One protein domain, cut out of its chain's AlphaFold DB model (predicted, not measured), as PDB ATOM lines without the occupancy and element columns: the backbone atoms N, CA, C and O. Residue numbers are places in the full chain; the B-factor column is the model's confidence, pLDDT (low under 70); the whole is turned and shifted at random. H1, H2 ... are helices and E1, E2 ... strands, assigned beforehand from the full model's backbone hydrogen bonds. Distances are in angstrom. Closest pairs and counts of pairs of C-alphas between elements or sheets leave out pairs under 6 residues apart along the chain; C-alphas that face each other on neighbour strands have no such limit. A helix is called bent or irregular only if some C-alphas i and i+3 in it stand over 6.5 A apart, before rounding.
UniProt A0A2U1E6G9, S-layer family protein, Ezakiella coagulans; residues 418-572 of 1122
ATOM      1  N   VAL A 418      23.670  -0.731 -12.246       91.06
ATOM      2  CA  VAL A 418      23.373  -2.095 -12.691       91.06
ATOM      3  C   VAL A 418      24.577  -2.948 -12.364       91.06
ATOM      4  O   VAL A 418      25.681  -2.610 -12.758       91.06
ATOM      5  N   ALA A 419      24.365  -4.058 -11.663       92.56
ATOM      6  CA  ALA A 419      25.477  -4.870 -11.209       92.56
ATOM      7  C   ALA A 419      25.181  -6.375 -11.223       92.56
ATOM      8  O   ALA A 419      24.057  -6.801 -10.931       92.56
ATOM      9  N   PRO A 420      26.193  -7.214 -11.495       95.38
ATOM     10  CA  PRO A 420      26.070  -8.659 -11.383       95.38
ATOM     11  C   PRO A 420      26.171  -9.125  -9.924       95.38
ATOM     12  O   PRO A 420      27.059  -8.709  -9.169       95.38
ATOM     13  N   VAL A 421      25.273 -10.027  -9.524       95.94
ATOM     14  CA  VAL A 421      25.214 -10.589  -8.170       95.94
ATOM     15  C   VAL A 421      26.290 -11.659  -7.990       95.94
ATOM     16  O   VAL A 421      26.325 -12.664  -8.700       95.94
ATOM     17  N   LYS A 422      27.152 -11.472  -6.984       92.00
ATOM     18  CA  LYS A 422      28.155 -12.458  -6.558       92.00
ATOM     19  C   LYS A 422      27.539 -13.526  -5.659       92.00
ATOM     20  O   LYS A 422      27.720 -14.713  -5.889       92.00
ATOM     21  N   GLU A 423      26.889 -13.101  -4.581       91.50
ATOM     22  CA  GLU A 423      26.310 -14.001  -3.582       91.50
ATOM     23  C   GLU A 423      25.179 -13.306  -2.822       91.50
ATOM     24  O   GLU A 423      25.140 -12.079  -2.711       91.50
ATOM     25  N   VAL A 424      24.280 -14.101  -2.246       90.19
ATOM     26  CA  VAL A 424      23.152 -13.607  -1.452       90.19
ATOM     27  C   VAL A 424      23.160 -14.273  -0.084       90.19
ATOM     28  O   VAL A 424      23.372 -15.478   0.043       90.19
ATOM     29  N   LYS A 425      22.953 -13.472   0.961       86.44
ATOM     30  CA  LYS A 425      22.893 -13.908   2.360       86.44
ATOM     31  C   LYS A 425      21.646 -13.337   3.032       86.44
ATOM     32  O   LYS A 425      21.070 -12.350   2.577       86.44
ATOM     33  N   ARG A 426      21.258 -13.945   4.159       85.81
ATOM     34  CA  ARG A 426      20.117 -13.510   4.987       85.81
ATOM     35  C   ARG A 426      18.819 -13.366   4.174       85.81
ATOM     36  O   ARG A 426      18.178 -12.319   4.238       85.81
ATOM     37  N   ASP A 427      18.475 -14.397   3.400       85.94
ATOM     38  CA  ASP A 427      17.232 -14.489   2.615       85.94
ATOM     39  C   ASP A 427      16.980 -13.257   1.727       85.94
ATOM     40  O   ASP A 427      15.914 -12.645   1.768       85.94
ATOM     41  N   GLY A 428      17.998 -12.830   0.973       82.88
ATOM     42  CA  GLY A 428      17.870 -11.700   0.047       82.88
ATOM     43  C   GLY A 428      18.131 -10.321   0.642       82.88
ATOM     44  O   GLY A 428      18.213  -9.348  -0.100       82.88
ATOM     45  N   LYS A 429      18.294 -10.192   1.966       87.06
ATOM     46  CA  LYS A 429      18.528  -8.880   2.606       87.06
ATOM     47  C   LYS A 429      19.951  -8.357   2.425       87.06
ATOM     48  O   LYS A 429      20.160  -7.146   2.486       87.06
ATOM     49  N   ASP A 430      20.903  -9.264   2.219       88.44
ATOM     50  CA  ASP A 430      22.286  -8.942   1.890       88.44
ATOM     51  C   ASP A 430      22.632  -9.498   0.521       88.44
ATOM     52  O   ASP A 430      22.968 -10.676   0.385       88.44
ATOM     53  N   VAL A 431      22.596  -8.627  -0.480       92.31
ATOM     54  CA  VAL A 431      23.046  -8.954  -1.830       92.31
ATOM     55  C   VAL A 431      24.451  -8.400  -1.998       92.31
ATOM     56  O   VAL A 431      24.672  -7.191  -1.890       92.31
ATOM     57  N   TYR A 432      25.411  -9.293  -2.226       91.00
ATOM     58  CA  TYR A 432      26.774  -8.931  -2.579       91.00
ATOM     59  C   TYR A 432      26.916  -8.938  -4.097       91.00
ATOM     60  O   TYR A 432      26.556  -9.918  -4.746       91.00
ATOM     61  N   PHE A 433      27.457  -7.867  -4.662       92.06
ATOM     62  CA  PHE A 433      27.563  -7.664  -6.109       92.06
ATOM     63  C   PHE A 433      28.947  -7.133  -6.485       92.06
ATOM     64  O   PHE A 433      29.653  -6.570  -5.640       92.06
ATOM     65  N   TYR A 434      29.342  -7.324  -7.742       88.69
ATOM     66  CA  TYR A 434      30.578  -6.752  -8.273       88.69
ATOM     67  C   TYR A 434      30.340  -5.283  -8.631       88.69
ATOM     68  O   TYR A 434      29.548  -4.985  -9.514       88.69
ATOM     69  N   ASN A 435      30.999  -4.372  -7.916       84.56
ATOM     70  CA  ASN A 435      30.852  -2.927  -8.076       84.56
ATOM     71  C   ASN A 435      31.713  -2.431  -9.241       84.56
ATOM     72  O   ASN A 435      32.899  -2.104  -9.093       84.56
ATOM     73  N   ASP A 436      31.081  -2.383 -10.396       80.31
ATOM     74  CA  ASP A 436      31.546  -1.856 -11.667       80.31
ATOM     75  C   ASP A 436      31.732  -0.326 -11.665       80.31
ATOM     76  O   ASP A 436      32.690   0.158 -12.265       80.31
ATOM     77  N   ALA A 437      30.938   0.437 -10.905       75.12
ATOM     78  CA  ALA A 437      31.110   1.889 -10.766       75.12
ATOM     79  C   ALA A 437      32.471   2.281 -10.157       75.12
ATOM     80  O   ALA A 437      33.021   3.352 -10.436       75.12
ATOM     81  N   ARG A 438      33.053   1.411  -9.324       68.69
ATOM     82  CA  ARG A 438      34.417   1.581  -8.816       68.69
ATOM     83  C   ARG A 438      35.413   0.847  -9.693       68.69
ATOM     84  O   ARG A 438      36.172   1.485 -10.418       68.69
ATOM     85  N   ASN A 439      35.493  -0.473  -9.542       69.25
ATOM     86  CA  ASN A 439      36.654  -1.216 -10.020       69.25
ATOM     87  C   ASN A 439      36.480  -2.747 -10.103       69.25
ATOM     88  O   ASN A 439      37.469  -3.459 -10.239       69.25
ATOM     89  N   GLY A 440      35.255  -3.265  -9.998       76.25
ATOM     90  CA  GLY A 440      34.951  -4.702  -9.951       76.25
ATOM     91  C   GLY A 440      35.030  -5.332  -8.552       76.25
ATOM     92  O   GLY A 440      34.753  -6.519  -8.396       76.25
ATOM     93  N   SER A 441      35.368  -4.558  -7.510       74.88
ATOM     94  CA  SER A 441      35.376  -5.051  -6.122       74.88
ATOM     95  C   SER A 441      33.984  -5.432  -5.617       74.88
ATOM     96  O   SER A 441      32.981  -4.861  -6.025       74.88
ATOM     97  N   VAL A 442      33.916  -6.357  -4.659       82.00
ATOM     98  CA  VAL A 442      32.637  -6.801  -4.092       82.00
ATOM     99  C   VAL A 442      32.119  -5.810  -3.048       82.00
ATOM    100  O   VAL A 442      32.778  -5.576  -2.024       82.00
ATOM    101  N   ASP A 443      30.908  -5.310  -3.263       84.50
ATOM    102  CA  ASP A 443      30.139  -4.527  -2.296       84.50
ATOM    103  C   ASP A 443      28.866  -5.245  -1.864       84.50
ATOM    104  O   ASP A 443      28.536  -6.313  -2.368       84.50
ATOM    105  N   ARG A 444      28.189  -4.674  -0.864       87.25
ATOM    106  CA  ARG A 444      26.935  -5.179  -0.311       87.25
ATOM    107  C   ARG A 444      25.864  -4.107  -0.422       87.25
ATOM    108  O   ARG A 444      26.099  -2.977   0.010       87.25
ATOM    109  N   MET A 445      24.676  -4.493  -0.862       89.44
ATOM    110  CA  MET A 445      23.459  -3.695  -0.728       89.44
ATOM    111  C   MET A 445      22.334  -4.487  -0.058       89.44
ATOM    112  O   MET A 445      22.400  -5.710   0.074       89.44
ATOM    113  N   THR A 446      21.286  -3.763   0.322       91.94
ATOM    114  CA  THR A 446      19.979  -4.328   0.651       91.94
ATOM    115  C   THR A 446      19.015  -3.933  -0.468       91.94
ATOM    116  O   THR A 446      18.938  -2.736  -0.760       91.94
ATOM    117  N   PRO A 447      18.322  -4.892  -1.112       92.81
ATOM    118  CA  PRO A 447      17.305  -4.589  -2.115       92.81
ATOM    119  C   PRO A 447      16.204  -3.679  -1.566       92.81
ATOM    120  O   PRO A 447      15.954  -3.644  -0.360       92.81
ATOM    121  N   ALA A 448      15.531  -2.958  -2.457       91.12
ATOM    122  CA  ALA A 448      14.349  -2.189  -2.095       91.12
ATOM    123  C   ALA A 448      13.179  -3.107  -1.702       91.12
ATOM    124  O   ALA A 448      13.138  -4.276  -2.083       91.12
ATOM    125  N   ASP A 449      12.188  -2.554  -0.995       87.75
ATOM    126  CA  ASP A 449      10.985  -3.298  -0.591       87.75
ATOM    127  C   ASP A 449      10.197  -3.837  -1.796       87.75
ATOM    128  O   ASP A 449       9.556  -4.883  -1.712       87.75
ATOM    129  N   THR A 450      10.244  -3.122  -2.924       91.12
ATOM    130  CA  THR A 450       9.664  -3.577  -4.191       91.12
ATOM    131  C   THR A 450      10.747  -4.235  -5.035       91.12
ATOM    132  O   THR A 450      11.638  -3.553  -5.549       91.12
ATOM    133  N   VAL A 451      10.644  -5.552  -5.212       94.81
ATOM    134  CA  VAL A 451      11.522  -6.327  -6.094       94.81
ATOM    135  C   VAL A 451      10.727  -6.802  -7.307       94.81
ATOM    136  O   VAL A 451       9.654  -7.392  -7.176       94.81
ATOM    137  N   ILE A 452      11.245  -6.509  -8.497       95.81
ATOM    138  CA  ILE A 452      10.669  -6.924  -9.778       95.81
ATOM    139  C   ILE A 452      11.609  -7.961 -10.380       95.81
ATOM    140  O   ILE A 452      12.795  -7.688 -10.538       95.81
ATOM    141  N   GLY A 453      11.094  -9.138 -10.712       97.06
ATOM    142  CA  GLY A 453      11.837 -10.149 -11.455       97.06
ATOM    143  C   GLY A 453      11.663  -9.958 -12.957       97.06
ATOM    144  O   GLY A 453      10.623  -9.472 -13.402       97.06
ATOM    145  N   TYR A 454      12.673 -10.357 -13.725       96.69
ATOM    146  CA  TYR A 454      12.624 -10.473 -15.175       96.69
ATOM    147  C   TYR A 454      13.196 -11.810 -15.651       96.69
ATOM    148  O   TYR A 454      14.299 -12.195 -15.246       96.69
ATOM    149  N   THR A 455      12.453 -12.476 -16.534       94.88
ATOM    150  CA  THR A 455      12.943 -13.551 -17.414       94.88
ATOM    151  C   THR A 455      12.293 -13.421 -18.791       94.88
ATOM    152  O   THR A 455      11.216 -12.839 -18.906       94.88
ATOM    153  N   ALA A 456      12.883 -14.005 -19.831       87.81
ATOM    154  CA  ALA A 456      12.303 -14.042 -21.173       87.81
ATOM    155  C   ALA A 456      10.907 -14.699 -21.206       87.81
ATOM    156  O   ALA A 456      10.075 -14.340 -22.033       87.81
ATOM    157  N   GLU A 457      10.632 -15.637 -20.294       86.38
ATOM    158  CA  GLU A 457       9.348 -16.348 -20.205       86.38
ATOM    159  C   GLU A 457       8.268 -15.566 -19.449       86.38
ATOM    160  O   GLU A 457       7.099 -15.586 -19.829       86.38
ATOM    161  N   LYS A 458       8.637 -14.911 -18.340       84.44
ATOM    162  CA  LYS A 458       7.688 -14.211 -17.459       84.44
ATOM    163  C   LYS A 458       7.614 -12.714 -17.730       84.44
ATOM    164  O   LYS A 458       6.763 -12.049 -17.143       84.44
ATOM    165  N   GLU A 459       8.512 -12.185 -18.557       90.38
ATOM    166  CA  GLU A 459       8.824 -10.760 -18.634       90.38
ATOM    167  C   GLU A 459       8.971 -10.179 -17.215       90.38
ATOM    168  O   GLU A 459       9.637 -10.781 -16.382       90.38
ATOM    169  N   PHE A 460       8.330  -9.048 -16.909       93.88
ATOM    170  CA  PHE A 460       8.367  -8.400 -15.598       93.88
ATOM    171  C   PHE A 460       7.311  -8.973 -14.659       93.88
ATOM    172  O   PHE A 460       6.150  -9.075 -15.047       93.88
ATOM    173  N   TYR A 461       7.672  -9.282 -13.416       95.06
ATOM    174  CA  TYR A 461       6.728  -9.812 -12.430       95.06
ATOM    175  C   TYR A 461       7.103  -9.430 -10.992       95.06
ATOM    176  O   TYR A 461       8.236  -9.032 -10.716       95.06
ATOM    177  N   ASN A 462       6.160  -9.543 -10.054       93.38
ATOM    178  CA  ASN A 462       6.436  -9.309  -8.638       93.38
ATOM    179  C   ASN A 462       7.292 -10.447  -8.074       93.38
ATOM    180  O   ASN A 462       6.866 -11.599  -8.053       93.38
ATOM    181  N   MET A 463       8.465 -10.114  -7.548       94.50
ATOM    182  CA  MET A 463       9.418 -11.078  -7.000       94.50
ATOM    183  C   MET A 463       9.640 -10.811  -5.509       94.50
ATOM    184  O   MET A 463       9.461  -9.683  -5.044       94.50
ATOM    185  N   ASP A 464      10.010 -11.836  -4.742       93.25
ATOM    186  CA  ASP A 464      10.453 -11.663  -3.360       93.25
ATOM    187  C   ASP A 464      11.989 -11.583  -3.307       93.25
ATOM    188  O   ASP A 464      12.694 -12.272  -4.041       93.25
ATOM    189  N   ALA A 465      12.542 -10.747  -2.420       92.56
ATOM    190  CA  ALA A 465      13.995 -10.535  -2.338       92.56
ATOM    191  C   ALA A 465      14.789 -11.830  -2.073       92.56
ATOM    192  O   ALA A 465      15.944 -11.941  -2.480       92.56
ATOM    193  N   ALA A 466      14.175 -12.814  -1.407       93.81
ATOM    194  CA  ALA A 466      14.783 -14.111  -1.118       93.81
ATOM    195  C   ALA A 466      15.051 -14.957  -2.375       93.81
ATOM    196  O   ALA A 466      15.880 -15.864  -2.326       93.81
ATOM    197  N   ASP A 467      14.383 -14.653  -3.489       95.75
ATOM    198  CA  ASP A 467      14.553 -15.372  -4.748       95.75
ATOM    199  C   ASP A 467      15.768 -14.885  -5.559       95.75
ATOM    200  O   ASP A 467      16.090 -15.500  -6.579       95.75
ATOM    201  N   ILE A 468      16.444 -13.811  -5.121       96.81
ATOM    202  CA  ILE A 468      17.678 -13.301  -5.740       96.81
ATOM    203  C   ILE A 468      18.817 -14.291  -5.479       96.81
ATOM    204  O   ILE A 468      19.012 -14.750  -4.349       96.81
ATOM    205  N   LYS A 469      19.596 -14.606  -6.513       96.19
ATOM    206  CA  LYS A 469      20.668 -15.608  -6.485       96.19
ATOM    207  C   LYS A 469      21.956 -15.081  -7.116       96.19
ATOM    208  O   LYS A 469      21.989 -14.026  -7.739       96.19
ATOM    209  N   ALA A 470      23.046 -15.818  -6.906       94.69
ATOM    210  CA  ALA A 470      24.290 -15.590  -7.639       94.69
ATOM    211  C   ALA A 470      24.054 -15.739  -9.150       94.69
ATOM    212  O   ALA A 470      23.219 -16.547  -9.553       94.69
ATOM    213  N   ASP A 471      24.811 -14.987  -9.948       95.50
ATOM    214  CA  ASP A 471      24.669 -14.868 -11.406       95.50
ATOM    215  C   ASP A 471      23.379 -14.165 -11.897       95.50
ATOM    216  O   ASP A 471      23.242 -13.938 -13.100       95.50
ATOM    217  N   ASP A 472      22.488 -13.720 -11.004       98.00
ATOM    218  CA  ASP A 472      21.461 -12.733 -11.361       98.00
ATOM    219  C   ASP A 472      22.111 -11.366 -11.648       98.00
ATOM    220  O   ASP A 472      23.210 -11.054 -11.173       98.00
ATOM    221  N   VAL A 473      21.403 -10.496 -12.369       97.06
ATOM    222  CA  VAL A 473      21.801  -9.092 -12.552       97.06
ATOM    223  C   VAL A 473      20.753  -8.164 -11.955       97.06
ATOM    224  O   VAL A 473      19.582  -8.182 -12.339       97.06
ATOM    225  N   ILE A 474      21.191  -7.314 -11.032       95.25
ATOM    226  CA  ILE A 474      20.355  -6.342 -10.330       95.25
ATOM    227  C   ILE A 474      20.463  -4.964 -10.982       95.25
ATOM    228  O   ILE A 474      21.542  -4.505 -11.330       95.25
ATOM    229  N   HIS A 475      19.331  -4.283 -11.090       93.50
ATOM    230  CA  HIS A 475      19.196  -2.927 -11.603       93.50
ATOM    231  C   HIS A 475      18.592  -2.096 -10.477       93.50
ATOM    232  O   HIS A 475      17.459  -2.325 -10.034       93.50
ATOM    233  N   MET A 476      19.390  -1.178  -9.950       89.06
ATOM    234  CA  MET A 476      19.072  -0.424  -8.750       89.06
ATOM    235  C   MET A 476      18.387   0.882  -9.124       89.06
ATOM    236  O   MET A 476      18.913   1.686  -9.890       89.06
ATOM    237  N   MET A 477      17.227   1.124  -8.527       87.19
ATOM    238  CA  MET A 477      16.489   2.379  -8.620       87.19
ATOM    239  C   MET A 477      16.077   2.799  -7.208       87.19
ATOM    240  O   MET A 477      16.128   2.012  -6.261       87.19
ATOM    241  N   GLU A 478      15.661   4.048  -7.023       78.31
ATOM    242  CA  GLU A 478      15.136   4.453  -5.719       78.31
ATOM    243  C   GLU A 478      13.760   3.818  -5.479       78.31
ATOM    244  O   GLU A 478      12.809   4.038  -6.225       78.31
ATOM    245  N   GLY A 479      13.671   2.992  -4.433       82.25
ATOM    246  CA  GLY A 479      12.442   2.302  -4.034       82.25
ATOM    247  C   GLY A 479      12.109   1.028  -4.821       82.25
ATOM    248  O   GLY A 479      11.159   0.346  -4.444       82.25
ATOM    249  N   VAL A 480      12.884   0.670  -5.854       90.88
ATOM    250  CA  VAL A 480      12.674  -0.545  -6.664       90.88
ATOM    251  C   VAL A 480      14.005  -1.233  -6.977       90.88
ATOM    252  O   VAL A 480      14.995  -0.582  -7.306       90.88
ATOM    253  N   THR A 481      14.029  -2.563  -6.915       93.75
ATOM    254  CA  THR A 481      15.136  -3.389  -7.415       93.75
ATOM    255  C   THR A 481      14.612  -4.314  -8.507       93.75
ATOM    256  O   THR A 481      13.768  -5.160  -8.235       93.75
ATOM    257  N   LEU A 482      15.090  -4.145  -9.740       95.00
ATOM    258  CA  LEU A 482      14.751  -5.022 -10.864       95.00
ATOM    259  C   LEU A 482      15.848  -6.076 -11.037       95.00
ATOM    260  O   LEU A 482      17.027  -5.741 -11.059       95.00
ATOM    261  N   VAL A 483      15.473  -7.342 -11.162       97.31
ATOM    262  CA  VAL A 483      16.393  -8.482 -11.138       97.31
ATOM    263  C   VAL A 483      16.178  -9.323 -12.384       97.31
ATOM    264  O   VAL A 483      15.104  -9.891 -12.559       97.31
ATOM    265  N   ARG A 484      17.192  -9.433 -13.240       97.19
ATOM    266  CA  ARG A 484      17.196 -10.401 -14.339       97.19
ATOM    267  C   ARG A 484      17.743 -11.729 -13.825       97.19
ATOM    268  O   ARG A 484      18.903 -11.781 -13.423       97.19
ATOM    269  N   GLN A 485      16.917 -12.773 -13.849       97.00
ATOM    270  CA  GLN A 485      17.283 -14.101 -13.334       97.00
ATOM    271  C   GLN A 485      17.830 -15.055 -14.401       97.00
ATOM    272  O   GLN A 485      18.488 -16.043 -14.091       97.00
ATOM    273  N   ASP A 486      17.571 -14.770 -15.672       95.44
ATOM    274  CA  ASP A 486      18.106 -15.506 -16.820       95.44
ATOM    275  C   ASP A 486      19.259 -14.740 -17.487       95.44
ATOM    276  O   ASP A 486      19.451 -14.789 -18.700       95.44
ATOM    277  N   ALA A 487      20.024 -13.992 -16.688       96.94
ATOM    278  CA  ALA A 487      21.102 -13.137 -17.176       96.94
ATOM    279  C   ALA A 487      22.278 -13.933 -17.757       96.94
ATOM    280  O   ALA A 487      23.047 -13.391 -18.549       96.94
ATOM    281  N   LYS A 488      22.454 -15.189 -17.329       97.06
ATOM    282  CA  LYS A 488      23.637 -15.991 -17.634       97.06
ATOM    283  C   LYS A 488      23.579 -16.620 -19.025       97.06
ATOM    284  O   LYS A 488      22.724 -17.456 -19.303       97.06
ATOM    285  N   VAL A 489      24.585 -16.308 -19.832       95.38
ATOM    286  CA  VAL A 489      24.889 -16.926 -21.124       95.38
ATOM    287  C   VAL A 489      26.276 -17.560 -21.044       95.38
ATOM    288  O   VAL A 489      27.234 -16.924 -20.616       95.38
ATOM    289  N   GLU A 490      26.400 -18.820 -21.450       95.06
ATOM    290  CA  GLU A 490      27.684 -19.528 -21.520       95.06
ATOM    291  C   GLU A 490      27.943 -19.916 -22.974       95.06
ATOM    292  O   GLU A 490      27.192 -20.698 -23.557       95.06
ATOM    293  N   SER A 491      28.974 -19.326 -23.574       95.81
ATOM    294  CA  SER A 491      29.332 -19.564 -24.974       95.81
ATOM    295  C   SER A 491      30.781 -19.159 -25.252       95.81
ATOM    296  O   SER A 491      31.461 -18.596 -24.398       95.81
ATOM    297  N   LYS A 492      31.283 -19.453 -26.449       96.19
ATOM    298  CA  LYS A 492      32.623 -19.088 -26.894       96.19
ATOM    299  C   LYS A 492      32.678 -17.628 -27.342       96.19
ATOM    300  O   LYS A 492      31.877 -17.214 -28.178       96.19
ATOM    301  N   LEU A 493      33.651 -16.857 -26.853       96.62
ATOM    302  CA  LEU A 493      33.896 -15.495 -27.336       96.62
ATOM    303  C   LEU A 493      34.617 -15.546 -28.688       96.62
ATOM    304  O   LEU A 493      35.782 -15.928 -28.764       96.62
ATOM    305  N   VAL A 494      33.948 -15.144 -29.764       96.94
ATOM    306  CA  VAL A 494      34.478 -15.217 -31.136       96.94
ATOM    307  C   VAL A 494      35.411 -14.050 -31.439       96.94
ATOM    308  O   VAL A 494      36.483 -14.248 -32.010       96.94
ATOM    309  N   LYS A 495      35.007 -12.827 -31.084       95.81
ATOM    310  CA  LYS A 495      35.814 -11.604 -31.227       95.81
ATOM    311  C   LYS A 495      35.209 -10.452 -30.426       95.81
ATOM    312  O   LYS A 495      34.062 -10.511 -29.990       95.81
ATOM    313  N   THR A 496      35.965  -9.364 -30.323       94.94
ATOM    314  CA  THR A 496      35.447  -8.048 -29.926       94.94
ATOM    315  C   THR A 496      35.689  -7.027 -31.030       94.94
ATOM    316  O   THR A 496      36.664  -7.127 -31.783       94.94
ATOM    317  N   PHE A 497      34.813  -6.032 -31.150       93.44
ATOM    318  CA  PHE A 497      34.947  -4.975 -32.154       93.44
ATOM    319  C   PHE A 497      34.375  -3.637 -31.666       93.44
ATOM    320  O   PHE A 497      33.843  -3.549 -30.564       93.44
ATOM    321  N   ILE A 498      34.573  -2.585 -32.462       92.12
ATOM    322  CA  ILE A 498      34.061  -1.229 -32.207       92.12
ATOM    323  C   ILE A 498      33.264  -0.793 -33.430       92.12
ATOM    324  O   ILE A 498      33.729  -1.000 -34.555       92.12
ATOM    325  N   ASP A 499      32.114  -0.168 -33.213       89.56
ATOM    326  CA  ASP A 499      31.342   0.512 -34.248       89.56
ATOM    327  C   ASP A 499      30.957   1.944 -33.819       89.56
ATOM    328  O   ASP A 499      31.633   2.555 -32.992       89.56
ATOM    329  N   LYS A 500      29.918   2.522 -34.439       83.50
ATOM    330  CA  LYS A 500      29.458   3.887 -34.139       83.50
ATOM    331  C   LYS A 500      28.777   4.023 -32.770       83.50
ATOM    332  O   LYS A 500      28.680   5.146 -32.286       83.50
ATOM    333  N   ASP A 501      28.280   2.922 -32.213       77.44
ATOM    334  CA  ASP A 501      27.472   2.879 -30.995       77.44
ATOM    335  C   ASP A 501      28.307   2.429 -29.783       77.44
ATOM    336  O   ASP A 501      27.940   2.702 -28.646       77.44
ATOM    337  N   GLY A 502      29.470   1.809 -30.011       86.94
ATOM    338  CA  GLY A 502      30.482   1.591 -28.978       86.94
ATOM    339  C   GLY A 502      31.286   0.317 -29.188       86.94
ATOM    340  O   GLY A 502      31.663  -0.022 -30.310       86.94
ATOM    341  N   GLU A 503      31.610  -0.360 -28.090       91.88
ATOM    342  CA  GLU A 503      32.381  -1.598 -28.107       91.88
ATOM    343  C   GLU A 503      31.472  -2.812 -27.884       91.88
ATOM    344  O   GLU A 503      30.517  -2.756 -27.114       91.88
ATOM    345  N   TRP A 504      31.778  -3.922 -28.556       93.44
ATOM    346  CA  TRP A 504      30.902  -5.093 -28.628       93.44
ATOM    347  C   TRP A 504      31.675  -6.401 -28.451       93.44
ATOM    348  O   TRP A 504      32.839  -6.509 -28.861       93.44
ATOM    349  N   ALA A 505      31.006  -7.405 -27.881       95.31
ATOM    350  CA  ALA A 505      31.471  -8.783 -27.758       95.31
ATOM    351  C   ALA A 505      30.570  -9.717 -28.581       95.31
ATOM    352  O   ALA A 505      29.352  -9.697 -28.428       95.31
ATOM    353  N   GLU A 506      31.169 -10.530 -29.451       96.81
ATOM    354  CA  GLU A 506      30.456 -11.497 -30.292       96.81
ATOM    355  C   GLU A 506      30.654 -12.911 -29.744       96.81
ATOM    356  O   GLU A 506      31.791 -13.387 -29.661       96.81
ATOM    357  N   LEU A 507      29.558 -13.572 -29.375       96.75
ATOM    358  CA  LEU A 507      29.524 -14.936 -28.855       96.75
ATOM    359  C   LEU A 507      29.016 -15.916 -29.917       96.75
ATOM    360  O   LEU A 507      28.192 -15.572 -30.760       96.75
ATOM    361  N   GLU A 508      29.494 -17.155 -29.863       96.19
ATOM    362  CA  GLU A 508      29.031 -18.228 -30.745       96.19
ATOM    363  C   GLU A 508      27.553 -18.563 -30.462       96.19
ATOM    364  O   GLU A 508      27.171 -18.815 -29.317       96.19
ATOM    365  N   GLY A 509      26.713 -18.554 -31.498       89.44
ATOM    366  CA  GLY A 509      25.281 -18.860 -31.396       89.44
ATOM    367  C   GLY A 509      24.873 -20.042 -32.280       89.44
ATOM    368  O   GLY A 509      25.655 -20.538 -33.089       89.44
ATOM    369  N   LYS A 510      23.636 -20.538 -32.116       78.06
ATOM    370  CA  LYS A 510      23.164 -21.769 -32.794       78.06
ATOM    371  C   LYS A 510      22.958 -21.615 -34.304       78.06
ATOM    372  O   LYS A 510      23.194 -22.566 -35.043       78.06
ATOM    373  N   GLU A 511      22.479 -20.454 -34.744       80.75
ATOM    374  CA  GLU A 511      22.214 -20.155 -36.163       80.75
ATOM    375  C   GLU A 511      23.141 -19.056 -36.692       80.75
ATOM    376  O   GLU A 511      23.691 -19.164 -37.787       80.75
ATOM    377  N   GLN A 512      23.334 -18.013 -35.888       87.81
ATOM    378  CA  GLN A 512      24.264 -16.916 -36.111       87.81
ATOM    379  C   GLN A 512      24.878 -16.517 -34.771       87.81
ATOM    380  O   GLN A 512      24.327 -16.847 -33.723       87.81
ATOM    381  N   ASN A 513      26.010 -15.821 -34.811       92.31
ATOM    382  CA  ASN A 513      26.643 -15.318 -33.601       92.31
ATOM    383  C   ASN A 513      25.806 -14.198 -32.975       92.31
ATOM    384  O   ASN A 513      25.279 -13.340 -33.688       92.31
ATOM    385  N   ASP A 514      25.741 -14.199 -31.649       93.69
ATOM    386  CA  ASP A 514      25.045 -13.186 -30.866       93.69
ATOM    387  C   ASP A 514      26.021 -12.071 -30.485       93.69
ATOM    388  O   ASP A 514      27.173 -12.322 -30.124       93.69
ATOM    389  N   VAL A 515      25.581 -10.818 -30.589       94.19
ATOM    390  CA  VAL A 515      26.426  -9.640 -30.358       94.19
ATOM    391  C   VAL A 515      25.860  -8.841 -29.193       94.19
ATOM    392  O   VAL A 515      24.714  -8.403 -29.242       94.19
ATOM    393  N   TYR A 516      26.685  -8.615 -28.173       93.88
ATOM    394  CA  TYR A 516      26.295  -7.924 -26.946       93.88
ATOM    395  C   TYR A 516      27.154  -6.685 -26.704       93.88
ATOM    396  O   TYR A 516      28.367  -6.691 -26.947       93.88
ATOM    397  N   PHE A 517      26.526  -5.612 -26.222       90.88
ATOM    398  CA  PHE A 517      27.205  -4.347 -25.940       90.88
ATOM    399  C   PHE A 517      28.147  -4.495 -24.741       90.88
ATOM    400  O   PHE A 517      27.724  -4.931 -23.668       90.88
ATOM    401  N   LEU A 518      29.414  -4.117 -24.911       90.94
ATOM    402  CA  LEU A 518      30.453  -4.171 -23.887       90.94
ATOM    403  C   LEU A 518      30.742  -2.752 -23.372       90.94
ATOM    404  O   LEU A 518      31.468  -1.977 -23.994       90.94
ATOM    405  N   ALA A 519      30.189  -2.416 -22.208       84.31
ATOM    406  CA  ALA A 519      30.315  -1.097 -21.596       84.31
ATOM    407  C   ALA A 519      31.705  -0.911 -20.957       84.31
ATOM    408  O   ALA A 519      31.954  -1.354 -19.841       84.31
ATOM    409  N   SER A 520      32.629  -0.264 -21.662       73.56
ATOM    410  CA  SER A 520      34.029  -0.121 -21.228       73.56
ATOM    411  C   SER A 520      34.475   1.341 -21.048       73.56
ATOM    412  O   SER A 520      34.914   1.741 -19.976       73.56
ATOM    413  N   ASN A 521      34.308   2.162 -22.091       66.75
ATOM    414  CA  ASN A 521      34.584   3.604 -22.118       66.75
ATOM    415  C   ASN A 521      33.303   4.455 -22.103       66.75
ATOM    416  O   ASN A 521      33.377   5.672 -21.978       66.75
ATOM    417  N   ALA A 522      32.136   3.821 -22.229       59.81
ATOM    418  CA  ALA A 522      30.832   4.481 -22.282       59.81
ATOM    419  C   ALA A 522      30.187   4.670 -20.897       59.81
ATOM    420  O   ALA A 522      29.031   5.065 -20.810       59.81
ATOM    421  N   CYS A 523      30.902   4.413 -19.797       63.34
ATOM    422  CA  CYS A 523      30.321   4.462 -18.448       63.34
ATOM    423  C   CYS A 523      29.925   5.868 -17.968       63.34
ATOM    424  O   CYS A 523      29.352   6.021 -16.895       63.34
ATOM    425  N   GLU A 524      30.269   6.914 -18.722       61.50
ATOM    426  CA  GLU A 524      29.721   8.256 -18.501       61.50
ATOM    427  C   GLU A 524      28.323   8.428 -19.130       61.50
ATOM    428  O   GLU A 524      27.600   9.353 -18.758       61.50
ATOM    429  N   GLU A 525      27.946   7.546 -20.063       62.62
ATOM    430  CA  GLU A 525      26.715   7.596 -20.865       62.62
ATOM    431  C   GLU A 525      25.689   6.513 -20.482       62.62
ATOM    432  O   GLU A 525      24.494   6.714 -20.685       62.62
ATOM    433  N   VAL A 526      26.132   5.397 -19.894       70.25
ATOM    434  CA  VAL A 526      25.282   4.326 -19.336       70.25
ATOM    435  C   VAL A 526      25.463   4.228 -17.814       70.25
ATOM    436  O   VAL A 526      26.514   4.620 -17.308       70.25
ATOM    437  N   PRO A 527      24.485   3.708 -17.044       72.94
ATOM    438  CA  PRO A 527      24.554   3.709 -15.577       72.94
ATOM    439  C   PRO A 527      25.544   2.681 -14.996       72.94
ATOM    440  O   PRO A 527      25.584   2.525 -13.780       72.94
ATOM    441  N   TYR A 528      26.303   1.971 -15.839       82.44
ATOM    442  CA  TYR A 528      27.196   0.883 -15.447       82.44
ATOM    443  C   TYR A 528      28.412   0.757 -16.376       82.44
ATOM    444  O   TYR A 528      28.425   1.252 -17.504       82.44
ATOM    445  N   CYS A 529      29.410   0.006 -15.930       86.81
ATOM    446  CA  CYS A 529      30.454  -0.587 -16.751       86.81
ATOM    447  C   CYS A 529      30.331  -2.116 -16.737       86.81
ATOM    448  O   CYS A 529      29.888  -2.723 -15.771       86.81
ATOM    449  N   SER A 530      30.805  -2.777 -17.785       90.81
ATOM    450  CA  SER A 530      31.006  -4.219 -17.752       90.81
ATOM    451  C   SER A 530      32.120  -4.568 -16.766       90.81
ATOM    452  O   SER A 530      33.137  -3.875 -16.664       90.81
ATOM    453  N   VAL A 531      31.956  -5.690 -16.078       91.12
ATOM    454  CA  VAL A 531      32.991  -6.337 -15.277       91.12
ATOM    455  C   VAL A 531      33.589  -7.485 -16.082       91.12
ATOM    456  O   VAL A 531      32.872  -8.182 -16.795       91.12
ATOM    457  N   TYR A 532      34.887  -7.731 -15.960       91.25
ATOM    458  CA  TYR A 532      35.530  -8.905 -16.525       91.25
ATOM    459  C   TYR A 532      36.356  -9.672 -15.496       91.25
ATOM    460  O   TYR A 532      36.843  -9.090 -14.527       91.25
ATOM    461  N   ALA A 533      36.528 -10.977 -15.712       88.25
ATOM    462  CA  ALA A 533      37.476 -11.800 -14.959       88.25
ATOM    463  C   ALA A 533      38.016 -12.941 -15.815       88.25
ATOM    464  O   ALA A 533      37.267 -13.721 -16.383       88.25
ATOM    465  N   TYR A 534      39.326 -13.100 -15.882       83.94
ATOM    466  CA  TYR A 534      39.922 -14.181 -16.666       83.94
ATOM    467  C   TYR A 534      39.840 -15.549 -15.965       83.94
ATOM    468  O   TYR A 534      39.865 -16.577 -16.629       83.94
ATOM    469  N   ASP A 535      39.675 -15.586 -14.648       77.69
ATOM    470  CA  ASP A 535      39.765 -16.799 -13.823       77.69
ATOM    471  C   ASP A 535      38.540 -17.049 -12.943       77.69
ATOM    472  O   ASP A 535      38.601 -17.839 -12.004       77.69
ATOM    473  N   ASN A 536      37.434 -16.347 -13.204       82.44
ATOM    474  CA  ASN A 536      36.246 -16.329 -12.346       82.44
ATOM    475  C   ASN A 536      36.530 -15.950 -10.878       82.44
ATOM    476  O   ASN A 536      35.696 -16.232 -10.016       82.44
ATOM    477  N   ASN A 537      37.665 -15.310 -10.584       75.56
ATOM    478  CA  ASN A 537      38.052 -14.967  -9.219       75.56
ATOM    479  C   ASN A 537      38.407 -13.479  -9.071       75.56
ATOM    480  O   ASN A 537      37.909 -12.814  -8.162       75.56
ATOM    481  N   HIS A 538      39.189 -12.921  -9.998       74.50
ATOM    482  CA  HIS A 538      39.639 -11.530  -9.949       74.50
ATOM    483  C   HIS A 538      38.835 -10.643 -10.909       74.50
ATOM    484  O   HIS A 538      39.182 -10.465 -12.078       74.50
ATOM    485  N   PHE A 539      37.750 -10.075 -10.387       82.06
ATOM    486  CA  PHE A 539      36.792  -9.268 -11.145       82.06
ATOM    487  C   PHE A 539      37.179  -7.794 -11.215       82.06
ATOM    488  O   PHE A 539      37.578  -7.188 -10.220       82.06
ATOM    489  N   ARG A 540      37.043  -7.206 -12.404       78.75
ATOM    490  CA  ARG A 540      37.541  -5.868 -12.726       78.75
ATOM    491  C   ARG A 540      36.598  -5.113 -13.622       78.75
ATOM    492  O   ARG A 540      35.978  -5.695 -14.494       78.75
ATOM    493  N   ARG A 541      36.572  -3.798 -13.474       85.62
ATOM    494  CA  ARG A 541      35.887  -2.932 -14.429       85.62
ATOM    495  C   ARG A 541      36.610  -2.943 -15.778       85.62
ATOM    496  O   ARG A 541      37.821  -2.719 -15.819       85.62
ATOM    497  N   THR A 542      35.877  -3.160 -16.861       85.19
ATOM    498  CA  THR A 542      36.375  -3.008 -18.231       85.19
ATOM    499  C   THR A 542      36.611  -1.524 -18.521       85.19
ATOM    500  O   THR A 542      35.745  -0.698 -18.263       85.19
ATOM    501  N   MET A 543      37.779  -1.184 -19.058       83.12
ATOM    502  CA  MET A 543      38.159   0.142 -19.560       83.12
ATOM    503  C   MET A 543      38.197   0.169 -21.088       83.12
ATOM    504  O   MET A 543      37.993   1.199 -21.710       83.12
ATOM    505  N   SER A 544      38.467  -0.961 -21.731       85.75
ATOM    506  CA  SER A 544      38.308  -1.148 -23.175       85.75
ATOM    507  C   SER A 544      38.104  -2.629 -23.469       85.75
ATOM    508  O   SER A 544      38.537  -3.489 -22.715       85.75
ATOM    509  N   ARG A 545      37.556  -2.964 -24.632       87.50
ATOM    510  CA  ARG A 545      37.445  -4.323 -25.167       87.50
ATOM    511  C   ARG A 545      38.788  -5.039 -25.221       87.50
ATOM    512  O   ARG A 545      38.838  -6.263 -25.234       87.50
ATOM    513  N   LYS A 546      39.893  -4.284 -25.245       85.38
ATOM    514  CA  LYS A 546      41.244  -4.840 -25.132       85.38
ATOM    515  C   LYS A 546      41.430  -5.628 -23.833       85.38
ATOM    516  O   LYS A 546      42.145  -6.621 -23.861       85.38
ATOM    517  N   ASP A 547      40.725  -5.256 -22.768       85.19
ATOM    518  CA  ASP A 547      40.766  -5.927 -21.468       85.19
ATOM    519  C   ASP A 547      40.152  -7.323 -21.481       85.19
ATOM    520  O   ASP A 547      40.373  -8.068 -20.535       85.19
ATOM    521  N   VAL A 548      39.404  -7.691 -22.525       89.06
ATOM    522  CA  VAL A 548      38.814  -9.030 -22.690       89.06
ATOM    523  C   VAL A 548      39.350  -9.752 -23.929       89.06
ATOM    524  O   VAL A 548      38.992 -10.896 -24.188       89.06
ATOM    525  N   ASN A 549      40.247  -9.124 -24.698       85.56
ATOM    526  CA  ASN A 549      40.791  -9.708 -25.928       85.56
ATOM    527  C   ASN A 549      41.519 -11.034 -25.687       85.56
ATOM    528  O   ASN A 549      41.512 -11.890 -26.567       85.56
ATOM    529  N   ALA A 550      42.136 -11.219 -24.518       82.88
ATOM    530  CA  ALA A 550      42.804 -12.476 -24.191       82.88
ATOM    531  C   ALA A 550      41.823 -13.625 -23.868       82.88
ATOM    532  O   ALA A 550      42.273 -14.755 -23.701       82.88
ATOM    533  N   MET A 551      40.511 -13.353 -23.804       90.06
ATOM    534  CA  MET A 551      39.444 -14.363 -23.731       90.06
ATOM    535  C   MET A 551      38.930 -14.770 -25.122       90.06
ATOM    536  O   MET A 551      38.090 -15.658 -25.229       90.06
ATOM    537  N   VAL A 552      39.367 -14.110 -26.203       92.31
ATOM    538  CA  VAL A 552      38.891 -14.430 -27.555       92.31
ATOM    539  C   VAL A 552      39.355 -15.832 -27.943       92.31
ATOM    540  O   VAL A 552      40.547 -16.131 -27.932       92.31
ATOM    541  N   GLY A 553      38.400 -16.678 -28.320       92.06
ATOM    542  CA  GLY A 553      38.586 -18.100 -28.587       92.06
ATOM    543  C   GLY A 553      38.245 -19.009 -27.403       92.06
ATOM    544  O   GLY A 553      38.159 -20.218 -27.607       92.06
ATOM    545  N   GLU A 554      37.999 -18.455 -26.216       92.44
ATOM    546  CA  GLU A 554      37.699 -19.206 -24.994       92.44
ATOM    547  C   GLU A 554      36.195 -19.283 -24.707       92.44
ATOM    548  O   GLU A 554      35.411 -18.439 -25.148       92.44
ATOM    549  N   ASN A 555      35.797 -20.284 -23.916       95.06
ATOM    550  CA  ASN A 555      34.455 -20.351 -23.340       95.06
ATOM    551  C   ASN A 555      34.324 -19.316 -22.218       95.06
ATOM    552  O   ASN A 555      35.036 -19.384 -21.211       95.06
ATOM    553  N   VAL A 556      33.393 -18.383 -22.389       96.19
ATOM    554  CA  VAL A 556      33.080 -17.316 -21.441       96.19
ATOM    555  C   VAL A 556      31.723 -17.548 -20.777       96.19
ATOM    556  O   VAL A 556      30.771 -18.023 -21.396       96.19
ATOM    557  N   LYS A 557      31.625 -17.147 -19.511       96.56
ATOM    558  CA  LYS A 557      30.377 -16.839 -18.823       96.56
ATOM    559  C   LYS A 557      30.096 -15.352 -18.995       96.56
ATOM    560  O   LYS A 557      30.911 -14.522 -18.601       96.56
ATOM    561  N   VAL A 558      28.936 -15.020 -19.538       96.94
ATOM    562  CA  VAL A 558      28.455 -13.650 -19.696       96.94
ATOM    563  C   VAL A 558      27.193 -13.463 -18.866       96.94
ATOM    564  O   VAL A 558      26.298 -14.298 -18.921       96.94
ATOM    565  N   LEU A 559      27.117 -12.386 -18.085       97.44
ATOM    566  CA  LEU A 559      25.888 -11.968 -17.411       97.44
ATOM    567  C   LEU A 559      25.364 -10.703 -18.082       97.44
ATOM    568  O   LEU A 559      26.118  -9.746 -18.264       97.44
ATOM    569  N   LEU A 560      24.086 -10.706 -18.442       95.38
ATOM    570  CA  LEU A 560      23.441  -9.645 -19.207       95.38
ATOM    571  C   LEU A 560      22.508  -8.790 -18.336       95.38
ATOM    572  O   LEU A 560      21.793  -9.298 -17.475       95.38
ATOM    573  N   SER A 561      22.478  -7.483 -18.593       92.75
ATOM    574  CA  SER A 561      21.456  -6.561 -18.074       92.75
ATOM    575  C   SER A 561      20.094  -6.819 -18.724       92.75
ATOM    576  O   SER A 561      20.008  -7.566 -19.689       92.75
ATOM    577  N   VAL A 562      19.008  -6.189 -18.268       90.25
ATOM    578  CA  VAL A 562      17.680  -6.313 -18.921       90.25
ATOM    579  C   VAL A 562      17.624  -5.754 -20.352       90.25
ATOM    580  O   VAL A 562      16.624  -5.946 -21.032       90.25
ATOM    581  N   TYR A 563      18.691  -5.097 -20.811       85.00
ATOM    582  CA  TYR A 563      18.847  -4.566 -22.170       85.00
ATOM    583  C   TYR A 563      19.840  -5.372 -23.014       85.00
ATOM    584  O   TYR A 563      20.328  -4.874 -24.024       85.00
ATOM    585  N   ASP A 564      20.226  -6.561 -22.548       88.69
ATOM    586  CA  ASP A 564      21.240  -7.406 -23.188       88.69
ATOM    587  C   ASP A 564      22.637  -6.759 -23.282       88.69
ATOM    588  O   ASP A 564      23.479  -7.147 -24.089       88.69
ATOM    589  N   GLY A 565      22.933  -5.792 -22.411       90.06
ATOM    590  CA  GLY A 565      24.289  -5.276 -22.245       90.06
ATOM    591  C   GLY A 565      25.103  -6.136 -21.280       90.06
ATOM    592  O   GLY A 565      24.596  -6.581 -20.249       90.06
ATOM    593  N   VAL A 566      26.381  -6.347 -21.585       93.75
ATOM    594  CA  VAL A 566      27.285  -7.164 -20.767       93.75
ATOM    595  C   VAL A 566      27.534  -6.490 -19.418       93.75
ATOM    596  O   VAL A 566      28.081  -5.392 -19.356       93.75
ATOM    597  N   GLN A 567      27.182  -7.170 -18.330       94.00
ATOM    598  CA  GLN A 567      27.517  -6.789 -16.953       94.00
ATOM    599  C   GLN A 567      28.727  -7.529 -16.424       94.00
ATOM    600  O   GLN A 567      29.508  -6.993 -15.646       94.00
ATOM    601  N   LEU A 568      28.890  -8.772 -16.854       95.19
ATOM    602  CA  LEU A 568      30.018  -9.601 -16.486       95.19
ATOM    603  C   LEU A 568      30.434 -10.408 -17.703       95.19
ATOM    604  O   LEU A 568      29.572 -10.981 -18.357       95.19
ATOM    605  N   ILE A 569      31.726 -10.481 -17.984       95.19
ATOM    606  CA  ILE A 569      32.299 -11.438 -18.927       95.19
ATOM    607  C   ILE A 569      33.505 -12.104 -18.285       95.19
ATOM    608  O   ILE A 569      34.486 -11.451 -17.934       95.19
ATOM    609  N   SER A 570      33.439 -13.412 -18.087       93.69
ATOM    610  CA  SER A 570      34.509 -14.117 -17.405       93.69
ATOM    611  C   SER A 570      34.843 -15.465 -18.011       93.69
ATOM    612  O   SER A 570      33.996 -16.118 -18.603       93.69
ATOM    613  N   THR A 571      36.089 -15.900 -17.855       90.25
ATOM    614  CA  THR A 571      36.537 -17.251 -18.220       90.25
ATOM    615  C   THR A 571      36.968 -18.016 -16.977       90.25
ATOM    616  O   THR A 571      37.188 -17.433 -15.919       90.25
ATOM    617  N   ALA A 572      37.109 -19.335 -17.095       83.00
ATOM    618  CA  ALA A 572      37.672 -20.191 -16.049       83.00
ATOM    619  C   ALA A 572      39.179 -20.440 -16.256       83.00
ATOM    620  O   ALA A 572      39.673 -21.533 -15.988       83.00
TER     621      ALA A 572
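AT A GLANCE: This is residues 418 to 572 of the 1122 residues of the protein "S-layer family protein" of Ezakiella coagulans (UniProt A0A2U1E6G9). Two lobes sit side by side: a strongly twisted sheet of seven strands, E1 to E7, and a small closed barrel of five strands, E8, E9, E10, E13 and E12, with short E11 paired onto E13 and H1 outside. The lobes meet where E1 and E6 come near E12 and E13. The printed part has 155 residues, with one named helix and thirteen named strands, E1 to E11, H1, E12 and E13 along the chain, mostly strand. The mixed sheet runs E3 E2 E1 E6 E7 E4 E5. The whole is compact, with a radius of gyration of the C-alphas of 14.9 A and spans of 40 by 33 by 30 A.

HOW THE PARTS SIT: In the sheet, E1, residues 418 to 425, bends by 71 degrees at residue 422. Over residues 418 to 420 it pairs antiparallel with E6, residues 473 to 477, with N 419 and O 474 2.9 A apart. Over residues 421 to 425 it pairs with E2, residues 430 to 435, with N 432 and O 423 2.8 A apart. Edge strand E3, residues 441 to 445, completes a meander E1 E2 E3, each strand the antiparallel neighbour of the one before; N 433 and O 443 are 3.0 A apart. E7, residues 480 to 484, forms a hairpin with E6, with N 475 and O 482 2.7 A apart. E4, residues 450 to 455, is parallel to E7 at 19 degrees, with N 454 and O 483 2.7 A apart. E4 forms a hairpin with edge strand E5, residues 459 to 463, with N 461 and O 453 3.0 A apart. In the barrel, E8, residues 488 to 498, bends by 91 degrees at residue 491. E9, residues 503 to 507, lies on one side of it, with N 494 and O 506 2.8 A apart, and E12, residues 555 to 560, on the other, with N 489 and O 558 2.8 A apart. E10, residues 514 to 518, completes the meander E8 E9 E10, with N 505 and O 516 2.9 A apart. E13, residues 565 to 571, is parallel to E10, with N 566 and O 517 2.9 A apart, and antiparallel to E12, with N 557 and O 570 2.7 A apart. E11, residues 531 to 533, is parallel to E13, with N 531 and O 567 2.8 A apart. H1, residues 545 to 551, is on the barrel, outside it, at a height over the sheet of 6.4 A; its closest C-alpha pair with E8 is Thr 496 and Arg 545, 6.4 A. H1 is irregular, C-alphas 547 and 550 being 7.4 A apart; 1 of 3 O i to N i+4 pairs and 3 of 4 O i to N i+3 pairs are within hydrogen-bond range. Between the lobes, the closest C-alphas of E1 and E13 are those of Pro 420 and Gln 567, 6.1 A apart.

IN THESE COORDINATES: E1 begins at C-alpha 418 (23.373, -2.095, -12.691) and is 19.1 A long. E8, 23.2 A, begins at C-alpha 488 (23.637, -15.991, -17.634). E13, 17.6 A, ends at C-alpha 571 (36.537, -17.251, -18.220).

THE WHOLE: The C-alphas farthest apart, of Arg 426 and Lys 500, are 43.8 A apart. The printed part has no cut. The links E10 to E11 and E11 to H1 are long. Mean pLDDT of the printed part is 88.7; residues 438 to 439 and 521 to 525 are under 70.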